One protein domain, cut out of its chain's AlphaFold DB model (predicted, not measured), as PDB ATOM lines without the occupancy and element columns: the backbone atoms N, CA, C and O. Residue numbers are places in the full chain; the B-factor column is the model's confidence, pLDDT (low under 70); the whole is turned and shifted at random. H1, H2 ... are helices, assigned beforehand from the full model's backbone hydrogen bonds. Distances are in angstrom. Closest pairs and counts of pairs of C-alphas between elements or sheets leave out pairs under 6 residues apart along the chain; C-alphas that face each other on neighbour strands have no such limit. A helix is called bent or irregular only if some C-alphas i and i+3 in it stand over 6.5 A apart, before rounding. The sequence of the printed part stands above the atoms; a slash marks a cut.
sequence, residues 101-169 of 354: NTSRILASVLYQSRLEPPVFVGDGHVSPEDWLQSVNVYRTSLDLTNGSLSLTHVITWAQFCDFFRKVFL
ATOM      1  N   ASN A 101      54.153 -47.484 125.695       69.12
ATOM      2  CA  ASN A 101      52.924 -47.983 126.317       69.12
ATOM      3  C   ASN A 101      53.159 -49.300 127.057       69.12
ATOM      4  O   ASN A 101      52.734 -49.429 128.205       69.12
ATOM      5  N   THR A 102      53.909 -50.234 126.468       65.25
ATOM      6  CA  THR A 102      54.262 -51.494 127.140       65.25
ATOM      7  C   THR A 102      55.099 -51.230 128.390       65.25
ATOM      8  O   THR A 102      54.820 -51.799 129.441       65.25
ATOM      9  N   SER A 103      56.046 -50.284 128.330       62.66
ATOM     10  CA  SER A 103      56.837 -49.876 129.502       62.66
ATOM     11  C   SER A 103      55.979 -49.264 130.611       62.66
ATOM     12  O   SER A 103      56.201 -49.554 131.783       62.66
ATOM     13  N   ARG A 104      54.971 -48.446 130.271       71.56
ATOM     14  CA  ARG A 104      54.039 -47.876 131.262       71.56
ATOM     15  C   ARG A 104      53.141 -48.937 131.890       71.56
ATOM     16  O   ARG A 104      52.935 -48.900 133.100       71.56
ATOM     17  N   ILE A 105      52.635 -49.882 131.097       73.81
ATOM     18  CA  ILE A 105      51.815 -50.991 131.603       73.81
ATOM     19  C   ILE A 105      52.660 -51.868 132.531       73.81
ATOM     20  O   ILE A 105      52.239 -52.115 133.658       73.81
ATOM     21  N   LEU A 106      53.879 -52.242 132.133       65.62
ATOM     22  CA  LEU A 106      54.792 -53.012 132.982       65.62
ATOM     23  C   LEU A 106      55.169 -52.255 134.262       65.62
ATOM     24  O   LEU A 106      55.087 -52.832 135.342       65.62
ATOM     25  N   ALA A 107      55.486 -50.958 134.183       63.12
ATOM     26  CA  ALA A 107      55.739 -50.134 135.366       63.12
ATOM     27  C   ALA A 107      54.521 -50.092 136.304       63.12
ATOM     28  O   ALA A 107      54.672 -50.228 137.516       63.12
ATOM     29  N   SER A 108      53.304 -49.984 135.759       67.50
ATOM     30  CA  SER A 108      52.076 -50.000 136.560       67.50
ATOM     31  C   SER A 108      51.807 -51.363 137.210       67.50
ATOM     32  O   SER A 108      51.393 -51.410 138.365       67.50
ATOM     33  N   VAL A 109      52.100 -52.469 136.516       70.38
ATOM     34  CA  VAL A 109      51.963 -53.831 137.052       70.38
ATOM     35  C   VAL A 109      53.003 -54.087 138.140       70.38
ATOM     36  O   VAL A 109      52.664 -54.648 139.181       70.38
ATOM     37  N   LEU A 110      54.246 -53.632 137.961       66.56
ATOM     38  CA  LEU A 110      55.291 -53.727 138.986       66.56
ATOM     39  C   LEU A 110      54.955 -52.873 140.213       66.56
ATOM     40  O   LEU A 110      55.117 -53.346 141.339       66.56
ATOM     41  N   TYR A 111      54.409 -51.672 140.006       67.38
ATOM     42  CA  TYR A 111      53.912 -50.810 141.078       67.38
ATOM     43  C   TYR A 111      52.773 -51.477 141.864       67.38
ATOM     44  O   TYR A 111      52.820 -51.563 143.091       67.38
ATOM     45  N   GLN A 112      51.778 -52.032 141.163       71.38
ATOM     46  CA  GLN A 112      50.664 -52.767 141.778       71.38
ATOM     47  C   GLN A 112      51.129 -54.039 142.497       71.38
ATOM     48  O   GLN A 112      50.600 -54.379 143.554       71.38
ATOM     49  N   SER A 113      52.167 -54.692 141.974       72.94
ATOM     50  CA  SER A 113      52.802 -55.860 142.589       72.94
ATOM     51  C   SER A 113      53.733 -55.497 143.753       72.94
ATOM     52  O   SER A 113      54.301 -56.394 144.372       72.94
ATOM     53  N   ARG A 114      53.898 -54.199 144.068       70.38
ATOM     54  CA  ARG A 114      54.849 -53.672 145.064       70.38
ATOM     55  C   ARG A 114      56.291 -54.132 144.830       70.38
ATOM     56  O   ARG A 114      57.049 -54.313 145.777       70.38
ATOM     57  N   LEU A 115      56.664 -54.317 143.567       69.56
ATOM     58  CA  LEU A 115      58.003 -54.738 143.152       69.56
ATOM     59  C   LEU A 115      58.947 -53.553 142.922       69.56
ATOM     60  O   LEU A 115      60.017 -53.736 142.344       69.56
ATOM     61  N   GLU A 116      58.577 -52.347 143.360       78.88
ATOM     62  CA  GLU A 116      59.517 -51.231 143.363       78.88
ATOM     63  C   GLU A 116      60.689 -51.559 144.294       78.88
ATOM     64  O   GLU A 116      60.470 -51.888 145.467       78.88
ATOM     65  N   PRO A 117      61.937 -51.486 143.796       82.06
ATOM     66  CA  PRO A 117      63.087 -51.672 144.655       82.06
ATOM     67  C   PRO A 117      63.053 -50.609 145.763       82.06
ATOM     68  O   PRO A 117      62.756 -49.442 145.486       82.06
ATOM     69  N   PRO A 118      63.340 -50.984 147.021       86.25
ATOM     70  CA  PRO A 118      63.331 -50.035 148.126       86.25
ATOM     71  C   PRO A 118      64.310 -48.890 147.849       86.25
ATOM     72  O   PRO A 118      65.341 -49.078 147.204       86.25
ATOM     73  N   VAL A 119      64.011 -47.689 148.343       88.88
ATOM     74  CA  VAL A 119      64.920 -46.547 148.188       88.88
ATOM     75  C   VAL A 119      66.195 -46.814 148.988       88.88
ATOM     76  O   VAL A 119      66.139 -47.065 150.192       88.88
ATOM     77  N   PHE A 120      67.354 -46.752 148.329       88.50
ATOM     78  CA  PHE A 120      68.641 -46.887 149.003       88.50
ATOM     79  C   PHE A 120      69.057 -45.547 149.613       88.50
ATOM     80  O   PHE A 120      69.442 -44.625 148.899       88.50
ATOM     81  N   VAL A 121      68.971 -45.444 150.941       89.81
ATOM     82  CA  VAL A 121      69.295 -44.217 151.696       89.81
ATOM     83  C   VAL A 121      70.723 -44.253 152.266       89.81
ATOM     84  O   VAL A 121      71.259 -43.227 152.672       89.81
ATOM     85  N   GLY A 122      71.374 -45.424 152.279       83.94
ATOM     86  CA  GLY A 122      72.714 -45.600 152.856       83.94
ATOM     87  C   GLY A 122      72.760 -45.523 154.390       83.94
ATOM     88  O   GLY A 122      73.838 -45.478 154.971       83.94
ATOM     89  N   ASP A 123      71.607 -45.535 155.056       86.31
ATOM     90  CA  ASP A 123      71.450 -45.496 156.517       86.31
ATOM     91  C   ASP A 123      71.609 -46.872 157.198       86.31
ATOM     92  O   ASP A 123      71.535 -46.982 158.420       86.31
ATOM     93  N   GLY A 124      71.842 -47.925 156.408       82.88
ATOM     94  CA  GLY A 124      72.014 -49.300 156.875       82.88
ATOM     95  C   GLY A 124      70.714 -50.094 157.034       82.88
ATOM     96  O   GLY A 124      70.781 -51.264 157.406       82.88
ATOM     97  N   HIS A 125      69.543 -49.519 156.728       84.50
ATOM     98  CA  HIS A 125      68.276 -50.262 156.773       84.50
ATOM     99  C   HIS A 125      68.160 -51.324 155.673       84.50
ATOM    100  O   HIS A 125      67.496 -52.342 155.873       84.50
ATOM    101  N   VAL A 126      68.807 -51.099 154.528       86.25
ATOM    102  CA  VAL A 126      68.857 -52.036 153.403       86.25
ATOM    103  C   VAL A 126      70.319 -52.333 153.089       86.25
ATOM    104  O   VAL A 126      71.115 -51.411 152.901       86.25
ATOM    105  N   SER A 127      70.673 -53.618 153.032       86.19
ATOM    106  CA  SER A 127      72.003 -54.043 152.596       86.19
ATOM    107  C   SER A 127      72.255 -53.573 151.155       86.19
ATOM    108  O   SER A 127      71.379 -53.765 150.304       86.19
ATOM    109  N   PRO A 128      73.429 -52.994 150.840       88.69
ATOM    110  CA  PRO A 128      73.779 -52.606 149.473       88.69
ATOM    111  C   PRO A 128      73.631 -53.760 148.463       88.69
ATOM    112  O   PRO A 128      73.175 -53.535 147.342       88.69
ATOM    113  N   GLU A 129      73.944 -54.998 148.865       88.88
ATOM    114  CA  GLU A 129      73.783 -56.190 148.017       88.88
ATOM    115  C   GLU A 129      72.320 -56.546 147.770       88.88
ATOM    116  O   GLU A 129      71.940 -56.822 146.632       88.88
ATOM    117  N   ASP A 130      71.497 -56.513 148.818       87.44
ATOM    118  CA  ASP A 130      70.071 -56.838 148.707       87.44
ATOM    119  C   ASP A 130      69.367 -55.810 147.820       87.44
ATOM    120  O   ASP A 130      68.522 -56.156 146.990       87.44
ATOM    121  N   TRP A 131      69.769 -54.543 147.941       92.81
ATOM    122  CA  TRP A 131      69.295 -53.484 147.068       92.81
ATOM    123  C   TRP A 131      69.712 -53.709 145.611       92.81
ATOM    124  O   TRP A 131      68.851 -53.704 144.731       92.81
ATOM    125  N   LEU A 132      70.999 -53.972 145.340       91.69
ATOM    126  CA  LEU A 132      71.475 -54.272 143.983       91.69
ATOM    127  C   LEU A 132      70.734 -55.464 143.368       91.69
ATOM    128  O   LEU A 132      70.374 -55.419 142.191       91.69
ATOM    129  N   GLN A 133      70.476 -56.508 144.157       91.00
ATOM    130  CA  GLN A 133      69.728 -57.677 143.708       91.00
ATOM    131  C   GLN A 133      68.277 -57.314 143.375       91.00
ATOM    132  O   GLN A 133      67.772 -57.727 142.331       91.00
ATOM    133  N   SER A 134      67.623 -56.508 144.214       90.38
ATOM    134  CA  SER A 134      66.258 -56.028 143.978       90.38
ATOM    135  C   SER A 134      66.161 -55.181 142.706       90.38
ATOM    136  O   SER A 134      65.299 -55.433 141.862       90.38
ATOM    137  N   VAL A 135      67.096 -54.246 142.500       89.88
ATOM    138  CA  VAL A 135      67.157 -53.435 141.274       89.88
ATOM    139  C   VAL A 135      67.450 -54.304 140.054       89.88
ATOM    140  O   VAL A 135      66.868 -54.080 138.996       89.88
ATOM    141  N   ASN A 136      68.309 -55.319 140.182       89.44
ATOM    142  CA  ASN A 136      68.591 -56.244 139.088       89.44
ATOM    143  C   ASN A 136      67.345 -57.048 138.691       89.44
ATOM    144  O   ASN A 136      67.053 -57.140 137.502       89.44
ATOM    145  N   VAL A 137      66.586 -57.567 139.664       88.31
ATOM    146  CA  VAL A 137      65.306 -58.253 139.411       88.31
ATOM    147  C   VAL A 137      64.338 -57.313 138.698       88.31
ATOM    148  O   VAL A 137      63.863 -57.645 137.614       88.31
ATOM    149  N   TYR A 138      64.129 -56.111 139.241       87.12
ATOM    150  CA  TYR A 138      63.258 -55.095 138.646       87.12
ATOM    151  C   TYR A 138      63.654 -54.770 137.199       87.12
ATOM    152  O   TYR A 138      62.822 -54.767 136.293       87.12
ATOM    153  N   ARG A 139      64.952 -54.571 136.960       86.62
ATOM    154  CA  ARG A 139      65.511 -54.316 135.633       86.62
ATOM    155  C   ARG A 139      65.239 -55.471 134.667       86.62
ATOM    156  O   ARG A 139      64.842 -55.215 133.531       86.62
ATOM    157  N   THR A 140      65.472 -56.713 135.094       84.62
ATOM    158  CA  THR A 140      65.227 -57.898 134.257       84.62
ATOM    159  C   THR A 140      63.747 -58.094 133.954       84.62
ATOM    160  O   THR A 140      63.420 -58.481 132.843       84.62
ATOM    161  N   SER A 141      62.849 -57.759 134.884       84.06
ATOM    162  CA  SER A 141      61.399 -57.837 134.661       84.06
ATOM    163  C   SER A 141      60.875 -56.818 133.647       84.06
ATOM    164  O   SER A 141      59.789 -57.003 133.108       84.06
ATOM    165  N   LEU A 142      61.624 -55.743 133.394       82.31
ATOM    166  CA  LEU A 142      61.286 -54.717 132.406       82.31
ATOM    167  C   LEU A 142      61.945 -54.943 131.037       82.31
ATOM    168  O   LEU A 142      61.840 -54.071 130.176       82.31
ATOM    169  N   ASP A 143      62.671 -56.052 130.846       83.31
ATOM    170  CA  ASP A 143      63.459 -56.334 129.636       83.31
ATOM    171  C   ASP A 143      64.376 -55.166 129.216       83.31
ATOM    172  O   ASP A 143      64.680 -54.947 128.038       83.31
ATOM    173  N   LEU A 144      64.871 -54.404 130.200       80.06
ATOM    174  CA  LEU A 144      65.802 -53.302 129.968       80.06
ATOM    175  C   LEU A 144      67.184 -53.868 129.625       80.06
ATOM    176  O   LEU A 144      68.070 -54.021 130.479       80.06
ATOM    177  N   THR A 145      67.364 -54.193 128.346       73.56
ATOM    178  CA  THR A 145      68.650 -54.602 127.773       73.56
ATOM    179  C   THR A 145      69.728 -53.549 128.052       73.56
ATOM    180  O   THR A 145      69.445 -52.382 128.310       73.56
ATOM    181  N   ASN A 146      71.002 -53.959 128.037       69.19
ATOM    182  CA  ASN A 146      72.137 -53.099 128.417       69.19
ATOM    183  C   ASN A 146      72.218 -51.761 127.647       69.19
ATOM    184  O   ASN A 146      72.939 -50.874 128.089       69.19
ATOM    185  N   GLY A 147      71.508 -51.612 126.521       64.12
ATOM    186  CA  GLY A 147      71.520 -50.403 125.697       64.12
ATOM    187  C   GLY A 147      70.491 -49.326 126.066       64.12
ATOM    188  O   GLY A 147      70.686 -48.181 125.672       64.12
ATOM    189  N   SER A 148      69.415 -49.639 126.799       62.59
ATOM    190  CA  SER A 148      68.313 -48.678 127.023       62.59
ATOM    191  C   SER A 148      68.502 -47.774 128.243       62.59
ATOM    192  O   SER A 148      67.944 -46.681 128.300       62.59
ATOM    193  N   LEU A 149      69.332 -48.185 129.204       63.25
ATOM    194  CA  LEU A 149      69.700 -47.381 130.369       63.25
ATOM    195  C   LEU A 149      70.931 -46.533 130.047       63.25
ATOM    196  O   LEU A 149      72.005 -46.720 130.616       63.25
ATOM    197  N   SER A 150      70.783 -45.597 129.111       54.38
ATOM    198  CA  SER A 150      71.796 -44.565 128.892       54.38
ATOM    199  C   SER A 150      71.677 -43.520 130.006       54.38
ATOM    200  O   SER A 150      71.133 -42.431 129.829       54.38
ATOM    201  N   LEU A 151      72.151 -43.879 131.203       64.12
ATOM    202  CA  LEU A 151      72.603 -42.875 132.160       64.12
ATOM    203  C   LEU A 151      73.667 -42.065 131.417       64.12
ATOM    204  O   LEU A 151      74.571 -42.636 130.815       64.12
ATOM    205  N   THR A 152      73.511 -40.748 131.400       60.56
ATOM    206  CA  THR A 152      74.181 -39.789 130.500       60.56
ATOM    207  C   THR A 152      75.715 -39.813 130.519       60.56
ATOM    208  O   THR A 152      76.348 -39.096 129.751       60.56
ATOM    209  N   HIS A 153      76.324 -40.645 131.363       57.03
ATOM    210  CA  HIS A 153      77.728 -41.021 131.335       57.03
ATOM    211  C   HIS A 153      77.792 -42.551 131.304       57.03
ATOM    212  O   HIS A 153      77.331 -43.217 132.228       57.03
ATOM    213  N   VAL A 154      78.305 -43.095 130.199       53.03
ATOM    214  CA  VAL A 154      78.258 -44.514 129.819       53.03
ATOM    215  C   VAL A 154      78.929 -45.393 130.874       53.03
ATOM    216  O   VAL A 154      80.143 -45.591 130.870       53.03
ATOM    217  N   ILE A 155      78.119 -45.944 131.770       70.81
ATOM    218  CA  ILE A 155      78.510 -46.973 132.721       70.81
ATOM    219  C   ILE A 155      77.595 -48.159 132.419       70.81
ATOM    220  O   ILE A 155      76.385 -48.093 132.620       70.81
ATOM    221  N   THR A 156      78.154 -49.242 131.878       86.31
ATOM    222  CA  THR A 156      77.405 -50.499 131.718       86.31
ATOM    223  C   THR A 156      76.847 -50.940 133.075       86.31
ATOM    224  O   THR A 156      77.440 -50.643 134.111       86.31
ATOM    225  N   TRP A 157      75.744 -51.694 133.116       86.94
ATOM    226  CA  TRP A 157      75.188 -52.166 134.397       86.94
ATOM    227  C   TRP A 157      76.214 -52.892 135.279       86.94
ATOM    228  O   TRP A 157      76.214 -52.721 136.495       86.94
ATOM    229  N   ALA A 158      77.126 -53.653 134.667       87.88
ATOM    230  CA  ALA A 158      78.234 -54.291 135.369       87.88
ATOM    231  C   ALA A 158      79.158 -53.257 136.037       87.88
ATOM    232  O   ALA A 158      79.419 -53.351 137.233       87.88
ATOM    233  N   GLN A 159      79.575 -52.226 135.298       87.62
ATOM    234  CA  GLN A 159      80.395 -51.141 135.841       87.62
ATOM    235  C   GLN A 159      79.650 -50.333 136.918       87.62
ATOM    236  O   GLN A 159      80.278 -49.883 137.873       87.62
ATOM    237  N   PHE A 160      78.325 -50.175 136.803       89.44
ATOM    238  CA  PHE A 160      77.514 -49.520 137.831       89.44
ATOM    239  C   PHE A 160      77.508 -50.354 139.106       89.44
ATOM    240  O   PHE A 160      77.785 -49.816 140.173       89.44
ATOM    241  N   CYS A 161      77.255 -51.661 138.994       89.38
ATOM    242  CA  CYS A 161      77.306 -52.569 140.134       89.38
ATOM    243  C   CYS A 161      78.680 -52.509 140.806       89.38
ATOM    244  O   CYS A 161      78.758 -52.381 142.021       89.38
ATOM    245  N   ASP A 162      79.768 -52.548 140.036       87.44
ATOM    246  CA  ASP A 162      81.123 -52.502 140.588       87.44
ATOM    247  C   ASP A 162      81.437 -51.163 141.263       87.44
ATOM    248  O   ASP A 162      82.011 -51.142 142.354       87.44
ATOM    249  N   PHE A 163      81.024 -50.046 140.662       88.31
ATOM    250  CA  PHE A 163      81.171 -48.722 141.263       88.31
ATOM    251  C   PHE A 163      80.343 -48.587 142.544       88.31
ATOM    252  O   PHE A 163      80.867 -48.165 143.572       88.31
ATOM    253  N   PHE A 164      79.076 -49.001 142.508       89.88
ATOM    254  CA  PHE A 164      78.181 -48.980 143.659       89.88
ATOM    255  C   PHE A 164      78.752 -49.815 144.802       89.88
ATOM    256  O   PHE A 164      78.868 -49.324 145.924       89.88
ATOM    257  N   ARG A 165      79.210 -51.038 144.507       88.12
ATOM    258  CA  ARG A 165      79.891 -51.881 145.490       88.12
ATOM    259  C   ARG A 165      81.128 -51.193 146.050       88.12
ATOM    260  O   ARG A 165      81.315 -51.180 147.253       88.12
ATOM    261  N   LYS A 166      81.955 -50.564 145.216       86.44
ATOM    262  CA  LYS A 166      83.159 -49.861 145.678       86.44
ATOM    263  C   LYS A 166      82.849 -48.689 146.620       86.44
ATOM    264  O   LYS A 166      83.624 -48.444 147.539       86.44
ATOM    265  N   VAL A 167      81.760 -47.959 146.376       86.44
ATOM    266  CA  VAL A 167      81.371 -46.780 147.167       86.44
ATOM    267  C   VAL A 167      80.654 -47.175 148.459       86.44
ATOM    268  O   VAL A 167      80.944 -46.611 149.511       86.44
ATOM    269  N   PHE A 168      79.736 -48.140 148.391       85.81
ATOM    270  CA  PHE A 168      78.829 -48.472 149.497       85.81
ATOM    271  C   PHE A 168      79.179 -49.765 150.236       85.81
ATOM    272  O   PHE A 168      78.638 -50.014 151.310       85.81
ATOM    273  N   LEU A 169      80.112 -50.562 149.713       81.31
ATOM    274  CA  LEU A 169      80.732 -51.681 150.422       81.31
ATOM    275  C   LEU A 169      82.227 -51.385 150.532       81.31
ATOM    276  O   LEU A 169      83.017 -51.813 149.682       81.31
TER     277      LEU A 169
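What this domain is: This is residues 101 to 169 of the 354 residues of an uncharacterized protein of Onychostoma macrolepis (UniProt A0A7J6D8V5). Three helices follow one another across a fairly flat model: H1 at one end, H2 in the middle and H3 at the other end. H2 and H3 make a narrow V, a helical hairpin that comes together where H2 begins and H3 ends, while H1 stands off on the other side of H2, near it without touching. Two long loops join the helices: residues 113 to 127 pass alongside H2 and turn back beyond its first end, and residues 142 to 156 swing round the open end of the V. The printed part has 69 residues with three named helices, in the order H1, H2, H3, and no named strand; the class is all helix, with 38 residues in the named helices. It is only just compact, close to loose, with a radius of gyration of the C-alphas of 13.0 A, and the C-alphas span 36 by 29 by 16 A along their three main axes.

How they stand to each other: From the first printed residue, the backbone forms H1, residues 101 to 112, which touches no helix. A long link of 15 residues, 113 to 127, leads from it to H2, residues 128 to 141. H1 and H2 are near each other, with 5 pairs of C-alphas within 10 A, the closest being 8.1 A apart. A second long link, residues 142 to 156, leads from H2 to H3, residues 157 to 168. H2 and H3 touch, with 4 pairs of C-alphas within 8 A. Their closest C-alphas are those of Pro 128 and Phe 168, 6.5 A apart. H2 touches H3 with residues 128 to 132 alone. The two helices run opposite ways at a shallow tilt of 21 degrees, with their centres 12.6 A apart, and form a helical hairpin. H1 and H3 are apart. In H1, H2 and H3 every O i to N i+4 pair is within hydrogen-bond range.

Where its parts are: H1 runs from Asn 101 to Gln 112, 12 residues and 16.3 A from first to last C-alpha. It begins with C-alpha 101 at (52.924, -47.983, 126.317) and ends with C-alpha 112 at (50.664, -52.767, 141.778). In the link that follows, C-alpha 124 is at (72.014, -49.300, 156.875). H2, the longest helix by residues, runs from Pro 128 to Ser 141, 14 residues and 20.0 A, and begins with C-alpha 128 at (73.779, -52.606, 149.473). H3 runs from Trp 157 to Phe 168, 12 residues and 16.0 A, and ends with C-alpha 168 at (78.829, -48.472, 149.497). None of the three helices is bent.

The domain as a whole: The two C-alphas farthest apart are those of Asn 101 and Leu 169, the first and last printed residues, at 37.0 A. The printed part is one domain and has no cut. Both links are long: the C-alphas of residues 113 to 127 lie 7 to 18 A from the mean of all C-alphas, and those of residues 142 to 156 lie 10 to 16 A from it. The mean pLDDT of the printed part is 79.0; it is 68 for H1, 89 for H2 and 88 for H3. In 18 residues of this predicted model the pLDDT is under 70: residues 101 to 103, 106 to 108 and 110 to 111 in H1, residue 115 in the first link, and residues 146 to 154 in the second link.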